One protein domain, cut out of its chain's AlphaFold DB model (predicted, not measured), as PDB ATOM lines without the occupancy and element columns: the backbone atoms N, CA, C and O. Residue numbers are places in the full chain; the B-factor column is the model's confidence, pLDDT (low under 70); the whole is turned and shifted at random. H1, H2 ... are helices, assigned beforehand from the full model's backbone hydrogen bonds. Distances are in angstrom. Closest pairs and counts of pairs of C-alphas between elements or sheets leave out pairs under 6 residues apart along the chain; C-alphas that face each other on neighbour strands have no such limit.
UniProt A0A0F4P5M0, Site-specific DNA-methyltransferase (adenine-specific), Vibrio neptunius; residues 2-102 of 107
ATOM      1  N   VAL A   2     -16.729  40.102 -46.657       62.34
ATOM      2  CA  VAL A   2     -17.699  39.928 -45.538       62.34
ATOM      3  C   VAL A   2     -18.588  38.671 -45.658       62.34
ATOM      4  O   VAL A   2     -18.864  38.014 -44.659       62.34
ATOM      5  N   GLN A   3     -18.994  38.284 -46.872       60.97
ATOM      6  CA  GLN A   3     -19.864  37.114 -47.093       60.97
ATOM      7  C   GLN A   3     -19.205  35.768 -46.750       60.97
ATOM      8  O   GLN A   3     -19.885  34.873 -46.255       60.97
ATOM      9  N   GLN A   4     -17.892  35.628 -46.965       65.38
ATOM     10  CA  GLN A   4     -17.164  34.404 -46.606       65.38
ATOM     11  C   GLN A   4     -17.116  34.223 -45.087       65.38
ATOM     12  O   GLN A   4     -17.400  33.140 -44.592       65.38
ATOM     13  N   HIS A   5     -16.885  35.307 -44.342       60.56
ATOM     14  CA  HIS A   5     -16.861  35.273 -42.883       60.56
ATOM     15  C   HIS A   5     -18.223  34.889 -42.275       60.56
ATOM     16  O   HIS A   5     -18.277  34.120 -41.319       60.56
ATOM     17  N   GLN A   6     -19.333  35.359 -42.859       65.19
ATOM     18  CA  GLN A   6     -20.676  34.967 -42.412       65.19
ATOM     19  C   GLN A   6     -20.972  33.481 -42.656       65.19
ATOM     20  O   GLN A   6     -21.555  32.826 -41.794       65.19
ATOM     21  N   GLN A   7     -20.531  32.931 -43.790       69.94
ATOM     22  CA  GLN A   7     -20.666  31.499 -44.073       69.94
ATOM     23  C   GLN A   7     -19.788  30.637 -43.158       69.94
ATOM     24  O   GLN A   7     -20.223  29.568 -42.726       69.94
ATOM     25  N   GLU A   8     -18.579  31.100 -42.833       70.00
ATOM     26  CA  GLU A   8     -17.678  30.450 -41.874       70.00
ATOM     27  C   GLU A   8     -18.323  30.372 -40.480       70.00
ATOM     28  O   GLU A   8     -18.376  29.305 -39.872       70.00
ATOM     29  N   LEU A   9     -18.898  31.488 -40.018       67.38
ATOM     30  CA  LEU A   9     -19.627  31.591 -38.751       67.38
ATOM     31  C   LEU A   9     -20.841  30.663 -38.707       67.38
ATOM     32  O   LEU A   9     -21.023  29.928 -37.739       67.38
ATOM     33  N   GLN A  10     -21.654  30.648 -39.766       67.94
ATOM     34  CA  GLN A  10     -22.797  29.740 -39.848       67.94
ATOM     35  C   GLN A  10     -22.360  28.273 -39.831       67.94
ATOM     36  O   GLN A  10     -22.976  27.472 -39.133       67.94
ATOM     37  N   LYS A  11     -21.278  27.916 -40.536       73.62
ATOM     38  CA  LYS A  11     -20.714  26.559 -40.501       73.62
ATOM     39  C   LYS A  11     -20.203  26.182 -39.118       73.62
ATOM     40  O   LYS A  11     -20.437  25.058 -38.689       73.62
ATOM     41  N   GLN A  12     -19.529  27.089 -38.416       69.06
ATOM     42  CA  GLN A  12     -19.059  26.833 -37.056       69.06
ATOM     43  C   GLN A  12     -20.225  26.636 -36.087       69.06
ATOM     44  O   GLN A  12     -20.230  25.656 -35.352       69.06
ATOM     45  N   LEU A  13     -21.248  27.492 -36.143       67.69
ATOM     46  CA  LEU A  13     -22.473  27.338 -35.349       67.69
ATOM     47  C   LEU A  13     -23.179  26.010 -35.648       67.69
ATOM     48  O   LEU A  13     -23.611  25.312 -34.733       67.69
ATOM     49  N   TRP A  14     -23.250  25.634 -36.925       69.25
ATOM     50  CA  TRP A  14     -23.855  24.379 -37.359       69.25
ATOM     51  C   TRP A  14     -23.031  23.158 -36.929       69.25
ATOM     52  O   TRP A  14     -23.592  22.154 -36.500       69.25
ATOM     53  N   ASN A  15     -21.701  23.241 -36.970       69.44
ATOM     54  CA  ASN A  15     -20.817  22.189 -36.473       69.44
ATOM     55  C   ASN A  15     -20.923  22.038 -34.956       69.44
ATOM     56  O   ASN A  15     -21.080  20.918 -34.490       69.44
ATOM     57  N   ILE A  16     -20.935  23.140 -34.200       65.69
ATOM     58  CA  ILE A  16     -21.155  23.126 -32.747       65.69
ATOM     59  C   ILE A  16     -22.506  22.479 -32.429       65.69
ATOM     60  O   ILE A  16     -22.573  21.604 -31.568       65.69
ATOM     61  N   ALA A  17     -23.561  22.837 -33.166       63.31
ATOM     62  CA  ALA A  17     -24.877  22.224 -33.023       63.31
ATOM     63  C   ALA A  17     -24.864  20.718 -33.344       63.31
ATOM     64  O   ALA A  17     -25.466  19.949 -32.604       63.31
ATOM     65  N   ASN A  18     -24.151  20.266 -34.383       64.12
ATOM     66  CA  ASN A  18     -24.014  18.833 -34.680       64.12
ATOM     67  C   ASN A  18     -23.189  18.082 -33.632       64.12
ATOM     68  O   ASN A  18     -23.536  16.959 -33.280       64.12
ATOM     69  N   THR A  19     -22.120  18.688 -33.117       64.06
ATOM     70  CA  THR A  19     -21.298  18.101 -32.053       64.06
ATOM     71  C   THR A  19     -22.091  17.985 -30.749       64.06
ATOM     72  O   THR A  19     -21.992  16.964 -30.078       64.06
ATOM     73  N   LEU A  20     -22.934  18.975 -30.427       59.69
ATOM     74  CA  LEU A  20     -23.879  18.924 -29.304       59.69
ATOM     75  C   LEU A  20     -25.031  17.936 -29.533       59.69
ATOM     76  O   LEU A  20     -25.509  17.335 -28.576       59.69
ATOM     77  N   ARG A  21     -25.471  17.751 -30.785       57.09
ATOM     78  CA  ARG A  21     -26.534  16.805 -31.153       57.09
ATOM     79  C   ARG A  21     -26.087  15.345 -31.032       57.09
ATOM     80  O   ARG A  21     -26.922  14.482 -30.784       57.09
ATOM     81  N   GLY A  22     -24.803  15.035 -31.215       66.44
ATOM     82  CA  GLY A  22     -24.338  13.645 -31.234       66.44
ATOM     83  C   GLY A  22     -25.128  12.791 -32.245       66.44
ATOM     84  O   GLY A  22     -25.397  13.238 -33.360       66.44
ATOM     85  N   ASN A  23     -25.535  11.579 -31.848       56.72
ATOM     86  CA  ASN A  23     -26.297  10.626 -32.678       56.72
ATOM     87  C   ASN A  23     -27.832  10.814 -32.625       56.72
ATOM     88  O   ASN A  23     -28.570   9.947 -33.088       56.72
ATOM     89  N   MET A  24     -28.327  11.906 -32.034       58.91
ATOM     90  CA  MET A  24     -29.768  12.148 -31.884       58.91
ATOM     91  C   MET A  24     -30.406  12.717 -33.150       58.91
ATOM     92  O   MET A  24     -29.800  13.514 -33.876       58.91
ATOM     93  N   SER A  25     -31.661  12.339 -33.390       64.75
ATOM     94  CA  SER A  25     -32.461  12.927 -34.460       64.75
ATOM     95  C   SER A  25     -32.800  14.393 -34.143       64.75
ATOM     96  O   SER A  25     -32.708  14.851 -33.002       64.75
ATOM     97  N   ALA A  26     -33.157  15.177 -35.164       65.88
ATOM     98  CA  ALA A  26     -33.518  16.587 -34.979       65.88
ATOM     99  C   ALA A  26     -34.765  16.779 -34.095       65.88
ATOM    100  O   ALA A  26     -34.897  17.827 -33.462       65.88
ATOM    101  N   ASP A  27     -35.654  15.783 -34.052       68.69
ATOM    102  CA  ASP A  27     -36.824  15.787 -33.176       68.69
ATOM    103  C   ASP A  27     -36.426  15.495 -31.726       68.69
ATOM    104  O   ASP A  27     -36.821  16.257 -30.847       68.69
ATOM    105  N   ASP A  28     -35.513  14.545 -31.484       68.38
ATOM    106  CA  ASP A  28     -34.968  14.334 -30.138       68.38
ATOM    107  C   ASP A  28     -34.300  15.621 -29.630       68.38
ATOM    108  O   ASP A  28     -34.613  16.116 -28.552       68.38
ATOM    109  N   PHE A  29     -33.407  16.235 -30.419       68.06
ATOM    110  CA  PHE A  29     -32.722  17.469 -30.010       68.06
ATOM    111  C   PHE A  29     -33.702  18.592 -29.646       68.06
ATOM    112  O   PHE A  29     -33.454  19.334 -28.694       68.06
ATOM    113  N   ARG A  30     -34.824  18.702 -30.370       73.19
ATOM    114  CA  ARG A  30     -35.885  19.664 -30.055       73.19
ATOM    115  C   ARG A  30     -36.485  19.385 -28.679       73.19
ATOM    116  O   ARG A  30     -36.600  20.328 -27.901       73.19
ATOM    117  N   ASP A  31     -36.803  18.134 -28.367       74.19
ATOM    118  CA  ASP A  31     -37.398  17.752 -27.083       74.19
ATOM    119  C   ASP A  31     -36.434  17.991 -25.909       74.19
ATOM    120  O   ASP A  31     -36.826  18.558 -24.885       74.19
ATOM    121  N   TYR A  32     -35.146  17.674 -26.071       74.12
ATOM    122  CA  TYR A  32     -34.141  17.934 -25.032       74.12
ATOM    123  C   TYR A  32     -33.871  19.429 -24.828       74.12
ATOM    124  O   TYR A  32     -33.794  19.890 -23.687       74.12
ATOM    125  N   ILE A  33     -33.744  20.212 -25.905       79.50
ATOM    126  CA  ILE A  33     -33.537  21.663 -25.798       79.50
ATOM    127  C   ILE A  33     -34.771  22.350 -25.227       79.50
ATOM    128  O   ILE A  33     -34.631  23.244 -24.394       79.50
ATOM    129  N   LEU A  34     -35.972  21.925 -25.617       81.75
ATOM    130  CA  LEU A  34     -37.208  22.464 -25.064       81.75
ATOM    131  C   LEU A  34     -37.313  22.158 -23.567       81.75
ATOM    132  O   LEU A  34     -37.611  23.064 -22.792       81.75
ATOM    133  N   GLY A  35     -36.978  20.933 -23.148       81.88
ATOM    134  CA  GLY A  35     -36.887  20.563 -21.734       81.88
ATOM    135  C   GLY A  35     -35.874  21.414 -20.967       81.88
ATOM    136  O   GLY A  35     -36.174  21.894 -19.875       81.88
ATOM    137  N   LEU A  36     -34.706  21.684 -21.555       81.69
ATOM    138  CA  LEU A  36     -33.671  22.520 -20.944       81.69
ATOM    139  C   LEU A  36     -34.102  23.993 -20.822       81.69
ATOM    140  O   LEU A  36     -33.879  24.615 -19.785       81.69
ATOM    141  N   ILE A  37     -34.734  24.552 -21.861       82.56
ATOM    142  CA  ILE A  37     -35.273  25.922 -21.852       82.56
ATOM    143  C   ILE A  37     -36.391  26.038 -20.818       82.56
ATOM    144  O   ILE A  37     -36.411  26.996 -20.046       82.56
ATOM    145  N   PHE A  38     -37.297  25.061 -20.777       83.88
ATOM    146  CA  PHE A  38     -38.396  25.036 -19.820       83.88
ATOM    147  C   PHE A  38     -37.876  24.934 -18.386       83.88
ATOM    148  O   PHE A  38     -38.284  25.700 -17.517       83.88
ATOM    149  N   TYR A  39     -36.902  24.058 -18.151       82.81
ATOM    150  CA  TYR A  39     -36.252  23.919 -16.856       82.81
ATOM    151  C   TYR A  39     -35.522  25.195 -16.427       82.81
ATOM    152  O   TYR A  39     -35.668  25.632 -15.286       82.81
ATOM    153  N   LYS A  40     -34.798  25.846 -17.345       83.25
ATOM    154  CA  LYS A  40     -34.193  27.158 -17.094       83.25
ATOM    155  C   LYS A  40     -35.255  28.192 -16.720       83.25
ATOM    156  O   LYS A  40     -35.082  28.905 -15.740       83.25
ATOM    157  N   TYR A  41     -36.359  28.247 -17.462       84.94
ATOM    158  CA  TYR A  41     -37.447  29.185 -17.199       84.94
ATOM    159  C   TYR A  41     -38.084  28.971 -15.818       84.94
ATOM    160  O   TYR A  41     -38.240  29.930 -15.065       84.94
ATOM    161  N   LEU A  42     -38.403  27.724 -15.457       85.06
ATOM    162  CA  LEU A  42     -38.934  27.386 -14.133       85.06
ATOM    163  C   LEU A  42     -37.934  27.719 -13.024       85.06
ATOM    164  O   LEU A  42     -38.307  28.305 -12.012       85.06
ATOM    165  N   SER A  43     -36.658  27.390 -13.231       83.81
ATOM    166  CA  SER A  43     -35.598  27.696 -12.273       83.81
ATOM    167  C   SER A  43     -35.427  29.200 -12.066       83.81
ATOM    168  O   SER A  43     -35.280  29.627 -10.926       83.81
ATOM    169  N   ASP A  44     -35.449  30.003 -13.130       83.88
ATOM    170  CA  ASP A  44     -35.308  31.460 -13.042       83.88
ATOM    171  C   ASP A  44     -36.539  32.107 -12.397       83.88
ATOM    172  O   ASP A  44     -36.403  33.085 -11.663       83.88
ATOM    173  N   LYS A  45     -37.742  31.588 -12.675       85.31
ATOM    174  CA  LYS A  45     -38.985  32.081 -12.070       85.31
ATOM    175  C   LYS A  45     -39.021  31.782 -10.573       85.31
ATOM    176  O   LYS A  45     -39.324  32.677  -9.793       85.31
ATOM    177  N   LEU A  46     -38.671  30.558 -10.184       84.31
ATOM    178  CA  LEU A  46     -38.601  30.160  -8.782       84.31
ATOM    179  C   LEU A  46     -37.507  30.924  -8.036       84.31
ATOM    180  O   LEU A  46     -37.765  31.419  -6.949       84.31
ATOM    181  N   ASN A  47     -36.322  31.090  -8.632       81.62
ATOM    182  CA  ASN A  47     -35.254  31.858  -7.995       81.62
ATOM    183  C   ASN A  47     -35.675  33.309  -7.743       81.62
ATOM    184  O   ASN A  47     -35.442  33.811  -6.656       81.62
ATOM    185  N   ARG A  48     -36.340  33.964  -8.707       82.50
ATOM    186  CA  ARG A  48     -36.875  35.322  -8.506       82.50
ATOM    187  C   ARG A  48     -37.941  35.377  -7.422       82.50
ATOM    188  O   ARG A  48     -37.886  36.269  -6.596       82.50
ATOM    189  N   TYR A  49     -38.871  34.425  -7.422       82.62
ATOM    190  CA  TYR A  49     -39.920  34.362  -6.408       82.62
ATOM    191  C   TYR A  49     -39.325  34.215  -5.004       82.62
ATOM    192  O   TYR A  49     -39.634  34.991  -4.110       82.62
ATOM    193  N   CYS A  50     -38.399  33.273  -4.822       77.94
ATOM    194  CA  CYS A  50     -37.725  33.095  -3.542       77.94
ATOM    195  C   CYS A  50     -36.834  34.286  -3.170       77.94
ATOM    196  O   CYS A  50     -36.796  34.650  -2.002       77.94
ATOM    197  N   ASP A  51     -36.131  34.894  -4.132       79.06
ATOM    198  CA  ASP A  51     -35.334  36.104  -3.895       79.06
ATOM    199  C   ASP A  51     -36.224  37.289  -3.488       79.06
ATOM    200  O   ASP A  51     -35.804  38.087  -2.663       79.06
ATOM    201  N   GLU A  52     -37.446  37.407  -4.019       81.00
ATOM    202  CA  GLU A  52     -38.428  38.423  -3.606       81.00
ATOM    203  C   GLU A  52     -38.944  38.171  -2.184       81.00
ATOM    204  O   GLU A  52     -39.052  39.114  -1.406       81.00
ATOM    205  N   LEU A  53     -39.206  36.912  -1.817       75.81
ATOM    206  CA  LEU A  53     -39.625  36.549  -0.458       75.81
ATOM    207  C   LEU A  53     -38.514  36.761   0.577       75.81
ATOM    208  O   LEU A  53     -38.782  37.203   1.687       75.81
ATOM    209  N   LEU A  54     -37.269  36.459   0.207       73.69
ATOM    210  CA  LEU A  54     -36.088  36.606   1.062       73.69
ATOM    211  C   LEU A  54     -35.443  37.999   0.951       73.69
ATOM    212  O   LEU A  54     -34.440  38.271   1.614       73.69
ATOM    213  N   ALA A  55     -36.002  38.890   0.123       69.69
ATOM    214  CA  ALA A  55     -35.494  40.246  -0.065       69.69
ATOM    215  C   ALA A  55     -35.540  41.056   1.236       69.69
ATOM    216  O   ALA A  55     -34.670  41.899   1.452       69.69
ATOM    217  N   GLU A  56     -36.523  40.783   2.101       61.78
ATOM    218  CA  GLU A  56     -36.631  41.413   3.421       61.78
ATOM    219  C   GLU A  56     -35.474  41.014   4.351       61.78
ATOM    220  O   GLU A  56     -34.997  41.846   5.122       61.78
ATOM    221  N   ASP A  57     -34.952  39.793   4.206       60.97
ATOM    222  CA  ASP A  57     -33.819  39.278   4.984       60.97
ATOM    223  C   ASP A  57     -32.453  39.601   4.350       60.97
ATOM    224  O   ASP A  57     -31.402  39.391   4.961       60.97
ATOM    225  N   GLY A  58     -32.432  40.118   3.114       59.28
ATOM    226  CA  GLY A  58     -31.204  40.399   2.363       59.28
ATOM    227  C   GLY A  58     -30.421  39.141   1.961       59.28
ATOM    228  O   GLY A  58     -29.235  39.230   1.629       59.28
ATOM    229  N   ILE A  59     -31.067  37.972   1.994       64.44
ATOM    230  CA  ILE A  59     -30.467  36.671   1.686       64.44
ATOM    231  C   ILE A  59     -30.871  36.268   0.269       64.44
ATOM    232  O   ILE A  59     -32.036  36.312  -0.106       64.44
ATOM    233  N   THR A  60     -29.905  35.835  -0.539       63.62
ATOM    234  CA  THR A  60     -30.200  35.286  -1.870       63.62
ATOM    235  C   THR A  60     -30.577  33.814  -1.749       63.62
ATOM    236  O   THR A  60     -29.883  33.049  -1.072       63.62
ATOM    237  N   PHE A  61     -31.595  33.370  -2.481       65.94
ATOM    238  CA  PHE A  61     -32.053  31.980  -2.502       65.94
ATOM    239  C   PHE A  61     -30.939  30.985  -2.876       65.94
ATOM    240  O   PHE A  61     -30.910  29.854  -2.400       65.94
ATOM    241  N   LEU A  62     -29.947  31.424  -3.656       60.09
ATOM    242  CA  LEU A  62     -28.746  30.649  -3.996       60.09
ATOM    243  C   LEU A  62     -27.833  30.342  -2.800       60.09
ATOM    244  O   LEU A  62     -27.076  29.371  -2.837       60.09
ATOM    245  N   THR A  63     -27.870  31.178  -1.763       59.59
ATOM    246  CA  THR A  63     -27.048  31.025  -0.554       59.59
ATOM    247  C   THR A  63     -27.726  30.160   0.508       59.59
ATOM    248  O   THR A  63     -27.033  29.542   1.319       59.59
ATOM    249  N   VAL A  64     -29.055  30.019   0.432       61.62
ATOM    250  CA  VAL A  64     -29.857  29.120   1.266       61.62
ATOM    251  C   VAL A  64     -29.508  27.669   0.903       61.62
ATOM    252  O   VAL A  64     -29.878  27.165  -0.155       61.62
ATOM    253  N   GLY A  65     -28.740  26.978   1.748       52.06
ATOM    254  CA  GLY A  65     -28.340  25.581   1.535       52.06
ATOM    255  C   GLY A  65     -26.836  25.328   1.379       52.06
ATOM    256  O   GLY A  65     -26.446  24.177   1.122       52.06
ATOM    257  N   VAL A  66     -25.988  26.354   1.528       52.41
ATOM    258  CA  VAL A  66     -24.518  26.203   1.521       52.41
ATOM    259  C   VAL A  66     -23.968  25.800   2.897       52.41
ATOM    260  O   VAL A  66     -22.897  25.194   2.949       52.41
ATOM    261  N   GLY A  67     -24.719  25.964   3.992       47.94
ATOM    262  CA  GLY A  67     -24.342  25.337   5.256       47.94
ATOM    263  C   GLY A  67     -24.892  25.997   6.511       47.94
ATOM    264  O   GLY A  67     -24.169  26.744   7.156       47.94
ATOM    265  N   ALA A  68     -26.088  25.600   6.940       42.91
ATOM    266  CA  ALA A  68     -26.469  25.580   8.352       42.91
ATOM    267  C   ALA A  68     -27.623  24.592   8.600       42.91
ATOM    268  O   ALA A  68     -28.336  24.199   7.679       42.91
ATOM    269  N   ALA A  69     -27.797  24.156   9.852       45.81
ATOM    270  CA  ALA A  69     -28.931  23.326  10.267       45.81
ATOM    271  C   ALA A  69     -30.277  24.084  10.198       45.81
ATOM    272  O   ALA A  69     -31.293  23.448   9.921       45.81
ATOM    273  N   ASP A  70     -30.244  25.416  10.343       52.97
ATOM    274  CA  ASP A  70     -31.364  26.354  10.141       52.97
ATOM    275  C   ASP A  70     -31.911  26.352   8.706       52.97
ATOM    276  O   ASP A  70     -33.106  26.553   8.489       52.97
ATOM    277  N   ASP A  71     -31.078  26.019   7.712       63.75
ATOM    278  CA  ASP A  71     -31.489  26.012   6.305       63.75
ATOM    279  C   ASP A  71     -32.643  25.027   6.047       63.75
ATOM    280  O   ASP A  71     -33.375  25.178   5.075       63.75
ATOM    281  N   LYS A  72     -32.826  23.992   6.882       67.75
ATOM    282  CA  LYS A  72     -33.857  22.966   6.653       67.75
ATOM    283  C   LYS A  72     -35.278  23.460   6.907       67.75
ATOM    284  O   LYS A  72     -36.164  23.052   6.157       67.75
ATOM    285  N   GLU A  73     -35.492  24.275   7.938       72.00
ATOM    286  CA  GLU A  73     -36.814  24.842   8.238       72.00
ATOM    287  C   GLU A  73     -37.152  25.937   7.226       72.00
ATOM    288  O   GLU A  73     -38.196  25.860   6.585       72.00
ATOM    289  N   LEU A  74     -36.200  26.822   6.917       73.06
ATOM    290  CA  LEU A  74     -36.373  27.840   5.876       73.06
ATOM    291  C   LEU A  74     -36.676  27.225   4.496       73.06
ATOM    292  O   LEU A  74     -37.579  27.663   3.787       73.06
ATOM    293  N   ILE A  75     -35.965  26.157   4.113       72.69
ATOM    294  CA  ILE A  75     -36.250  25.405   2.877       72.69
ATOM    295  C   ILE A  75     -37.635  24.755   2.930       72.69
ATOM    296  O   ILE A  75     -38.257  24.562   1.885       72.69
ATOM    297  N   ASN A  76     -38.107  24.361   4.114       78.75
ATOM    298  CA  ASN A  76     -39.427  23.772   4.272       78.75
ATOM    299  C   ASN A  76     -40.537  24.786   4.044       78.75
ATOM    300  O   ASN A  76     -41.462  24.484   3.290       78.75
ATOM    301  N   ASP A  77     -40.385  25.973   4.606       80.12
ATOM    302  CA  ASP A  77     -41.361  27.048   4.492       80.12
ATOM    303  C   ASP A  77     -41.392  27.597   3.065       80.12
ATOM    304  O   ASP A  77     -42.447  27.622   2.431       80.12
ATOM    305  N   LEU A  78     -40.218  27.862   2.477       77.94
ATOM    306  CA  LEU A  78     -40.102  28.242   1.064       77.94
ATOM    307  C   LEU A  78     -40.702  27.186   0.135       77.94
ATOM    308  O   LEU A  78     -41.291  27.519  -0.892       77.94
ATOM    309  N   ARG A  79     -40.566  25.901   0.471       80.62
ATOM    310  CA  ARG A  79     -41.157  24.820  -0.317       80.62
ATOM    311  C   ARG A  79     -42.676  24.820  -0.249       80.62
ATOM    312  O   ARG A  79     -43.285  24.600  -1.290       80.62
ATOM    313  N   VAL A  80     -43.277  25.020   0.922       82.94
ATOM    314  CA  VAL A  80     -44.742  25.112   1.041       82.94
ATOM    315  C   VAL A  80     -45.241  26.293   0.212       82.94
ATOM    316  O   VAL A  80     -46.059  26.103  -0.684       82.94
ATOM    317  N   GLU A  81     -44.629  27.459   0.389       81.81
ATOM    318  CA  GLU A  81     -45.010  28.696  -0.291       81.81
ATOM    319  C   GLU A  81     -44.851  28.609  -1.821       81.81
ATOM    320  O   GLU A  81     -45.724  29.032  -2.585       81.81
ATOM    321  N   CYS A  82     -43.762  27.993  -2.299       80.75
ATOM    322  CA  CYS A  82     -43.548  27.743  -3.726       80.75
ATOM    323  C   CYS A  82     -44.535  26.716  -4.290       80.75
ATOM    324  O   CYS A  82     -44.998  26.867  -5.418       80.75
ATOM    325  N   VAL A  83     -44.864  25.655  -3.549       84.81
ATOM    326  CA  VAL A  83     -45.839  24.662  -4.020       84.81
ATOM    327  C   VAL A  83     -47.241  25.269  -4.082       84.81
ATOM    328  O   VAL A  83     -47.956  24.993  -5.041       84.81
ATOM    329  N   GLU A  84     -47.614  26.136  -3.143       83.44
ATOM    330  CA  GLU A  84     -48.922  26.798  -3.142       83.44
ATOM    331  C   GLU A  84     -49.057  27.862  -4.242       83.44
ATOM    332  O   GLU A  84     -50.071  27.892  -4.940       83.44
ATOM    333  N   ASN A  85     -48.029  28.690  -4.469       82.00
ATOM    334  CA  ASN A  85     -48.102  29.784  -5.447       82.00
ATOM    335  C   ASN A  85     -47.650  29.392  -6.861       82.00
ATOM    336  O   ASN A  85     -48.204  29.864  -7.857       82.00
ATOM    337  N   LEU A  86     -46.613  28.558  -6.976       80.88
ATOM    338  CA  LEU A  86     -46.013  28.176  -8.259       80.88
ATOM    339  C   LEU A  86     -46.406  26.760  -8.697       80.88
ATOM    340  O   LEU A  86     -46.335  26.474  -9.893       80.88
ATOM    341  N   GLY A  87     -46.826  25.883  -7.778       82.75
ATOM    342  CA  GLY A  87     -47.171  24.486  -8.071       82.75
ATOM    343  C   GLY A  87     -45.967  23.547  -8.201       82.75
ATOM    344  O   GLY A  87     -46.136  22.369  -8.510       82.75
ATOM    345  N   TYR A  88     -44.743  24.042  -7.995       80.19
ATOM    346  CA  TYR A  88     -43.508  23.265  -8.080       80.19
ATOM    347  C   TYR A  88     -42.428  23.849  -7.166       80.19
ATOM    348  O   TYR A  88     -42.416  25.042  -6.876       80.19
ATOM    349  N   PHE A  89     -41.487  23.004  -6.745       80.06
ATOM    350  CA  PHE A  89     -40.334  23.413  -5.948       80.06
ATOM    351  C   PHE A  89     -39.051  22.801  -6.512       80.06
ATOM    352  O   PHE A  89     -38.989  21.599  -6.773       80.06
ATOM    353  N   ILE A  90     -38.020  23.628  -6.688       78.38
ATOM    354  CA  ILE A  90     -36.682  23.210  -7.114       78.38
ATOM    355  C   ILE A  90     -35.727  23.551  -5.978       78.38
ATOM    356  O   ILE A  90     -35.680  24.691  -5.520       78.38
ATOM    357  N   ALA A  91     -34.956  22.564  -5.521       75.44
ATOM    358  CA  ALA A  91     -33.993  22.790  -4.454       75.44
ATOM    359  C   ALA A  91     -32.911  23.799  -4.898       75.44
ATOM    360  O   ALA A  91     -32.445  23.708  -6.037       75.44
ATOM    361  N   PRO A  92     -32.405  24.670  -4.003       71.44
ATOM    362  CA  PRO A  92     -31.359  25.650  -4.332       71.44
ATOM    363  C   PRO A  92     -30.115  25.034  -5.004       71.44
ATOM    364  O   PRO A  92     -29.550  25.560  -5.966       71.44
ATOM    365  N   LYS A  93     -29.728  23.828  -4.566       68.88
ATOM    366  CA  LYS A  93     -28.605  23.048  -5.130       68.88
ATOM    367  C   LYS A  93     -28.848  22.530  -6.552       68.88
ATOM    368  O   LYS A  93     -27.899  22.124  -7.218       68.88
ATOM    369  N   GLN A  94     -30.102  22.506  -6.987       70.50
ATOM    370  CA  GLN A  94     -30.556  22.038  -8.293       70.50
ATOM    371  C   GLN A  94     -31.030  23.193  -9.175       70.50
ATOM    372  O   GLN A  94     -31.633  22.948 -10.205       70.50
ATOM    373  N   LEU A  95     -30.782  24.452  -8.819       74.75
ATOM    374  CA  LEU A  95     -31.086  25.552  -9.730       74.75
ATOM    375  C   LEU A  95     -30.207  25.488 -10.982       74.75
ATOM    376  O   LEU A  95     -29.063  25.020 -10.950       74.75
ATOM    377  N   PHE A  96     -30.735  26.003 -12.090       70.88
ATOM    378  CA  PHE A  96     -30.026  26.068 -13.363       70.88
ATOM    379  C   PHE A  96     -28.695  26.818 -13.236       70.88
ATOM    380  O   PHE A  96     -27.710  26.396 -13.829       70.88
ATOM    381  N   SER A  97     -28.621  27.875 -12.425       69.00
ATOM    382  CA  SER A  97     -27.379  28.600 -12.113       69.00
ATOM    383  C   SER A  97     -26.320  27.704 -11.448       69.00
ATOM    384  O   SER A  97     -25.165  27.683 -11.880       69.00
ATOM    385  N   SER A  98     -26.725  26.905 -10.457       67.88
ATOM    386  CA  SER A  98     -25.871  25.935  -9.753       67.88
ATOM    387  C   SER A  98     -25.390  24.810 -10.673       67.88
ATOM    388  O   SER A  98     -24.240  24.374 -10.590       67.88
ATOM    389  N   LEU A  99     -26.249  24.349 -11.587       68.75
ATOM    390  CA  LEU A  99     -25.887  23.358 -12.598       68.75
ATOM    391  C   LEU A  99     -24.977  23.959 -13.675       68.75
ATOM    392  O   LEU A  99     -23.943  23.370 -13.974       68.75
ATOM    393  N   ALA A 100     -25.281  25.144 -14.205       67.38
ATOM    394  CA  ALA A 100     -24.471  25.827 -15.215       67.38
ATOM    395  C   ALA A 100     -23.023  26.052 -14.746       67.38
ATOM    396  O   ALA A 100     -22.091  25.891 -15.533       67.38
ATOM    397  N   GLY A 101     -22.818  26.332 -13.454       65.25
ATOM    398  CA  GLY A 101     -21.482  26.398 -12.856       65.25
ATOM    399  C   GLY A 101     -20.710  25.071 -12.911       65.25
ATOM    400  O   GLY A 101     -19.498  25.083 -13.113       65.25
ATOM    401  N   ARG A 102     -21.398  23.927 -12.790       60.84
ATOM    402  CA  ARG A 102     -20.809  22.575 -12.898       60.84
ATOM    403  C   ARG A 102     -20.585  22.123 -14.343       60.84
ATOM    404  O   ARG A 102     -19.683  21.333 -14.585       60.84
TER     405      ARG A 102
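This is residues 2 to 102 of the 107 residues of the protein "Site-specific DNA-methyltransferase (adenine-specific)" of Vibrio neptunius (UniProt A0A0F4P5M0). One long helix, H2, is the spine of this model: H1 meets it near one end at about a right angle, making an L, while H3 crosses it steeply near the other end and the short H4 packs on one side of it in between. Residues 2 to 16 of H1 stick out as a free arm, and a long loop, residues 54 to 70, links the far end of H2 to H3. The printed part has 101 residues with four named helices, H1, H2, H3 and H4 in that order along the chain, and no named strand; the class is all helix. The whole is only just loose, close to extended, with a radius of gyration of the C-alphas of 19.1 A, and its elongated outline spans 57 by 29 by 23 A.

H2, residues 26 to 53, touches H4, residues 96 to 102, with residues 39 to 44 alone; their closest C-alphas, those of Lys 40 and Phe 96, are 5.7 A apart. These two helices run opposite ways at a steep tilt of 69 degrees, only just short of about perpendicular. H2 touches H3, residues 71 to 86, with residues 46 to 50 alone, and the closest C-alphas, those of Cys 50 and Leu 78, are 7.1 A apart. H2 and H3 run opposite ways at a steep tilt of 67 degrees. H1, residues 2 to 21, is close to H2 but not clearly touching it: the closest C-alphas, those of Arg 21 and Phe 29, are 6.3 A apart, and the lines are about perpendicular at 86 degrees. H1 is apart from H3 and from H4, and H3 and H4 are apart from each other. In H1, H2 and H3 every O i to N i+4 pair is within hydrogen-bond range; in H4, 2 of 3 are.

H2, the longest helix with 28 residues, measures 40.3 A from C-alpha 26 at (-33.518, 16.587, -34.979) to C-alpha 53 at (-39.625, 36.549, -0.458). H1 begins at C-alpha 2, at (-17.699, 39.928, -45.538), and is 28.6 A long. H3 is 20.7 A long from C-alpha 71 to C-alpha 86. H4 is 9.9 A long and ends at C-alpha 102, at (-20.809, 22.575, -12.898).

The two C-alphas farthest apart, those of Gln 3 and Ala 69, are 59.7 A apart. Without residues 2 to 16, which stand free, the body has 86 residues and spans 46 by 26 by 18 A. The printed part has no cut. The link from H1 to H2 is tight with 4 residues, that from H2 to H3 long with 17, and that from H3 to H4 short with 9. The mean pLDDT of the printed part is 71.0, and 51 residues are under 70, among them residues 12 to 29, 55 to 72 and 97 to 102.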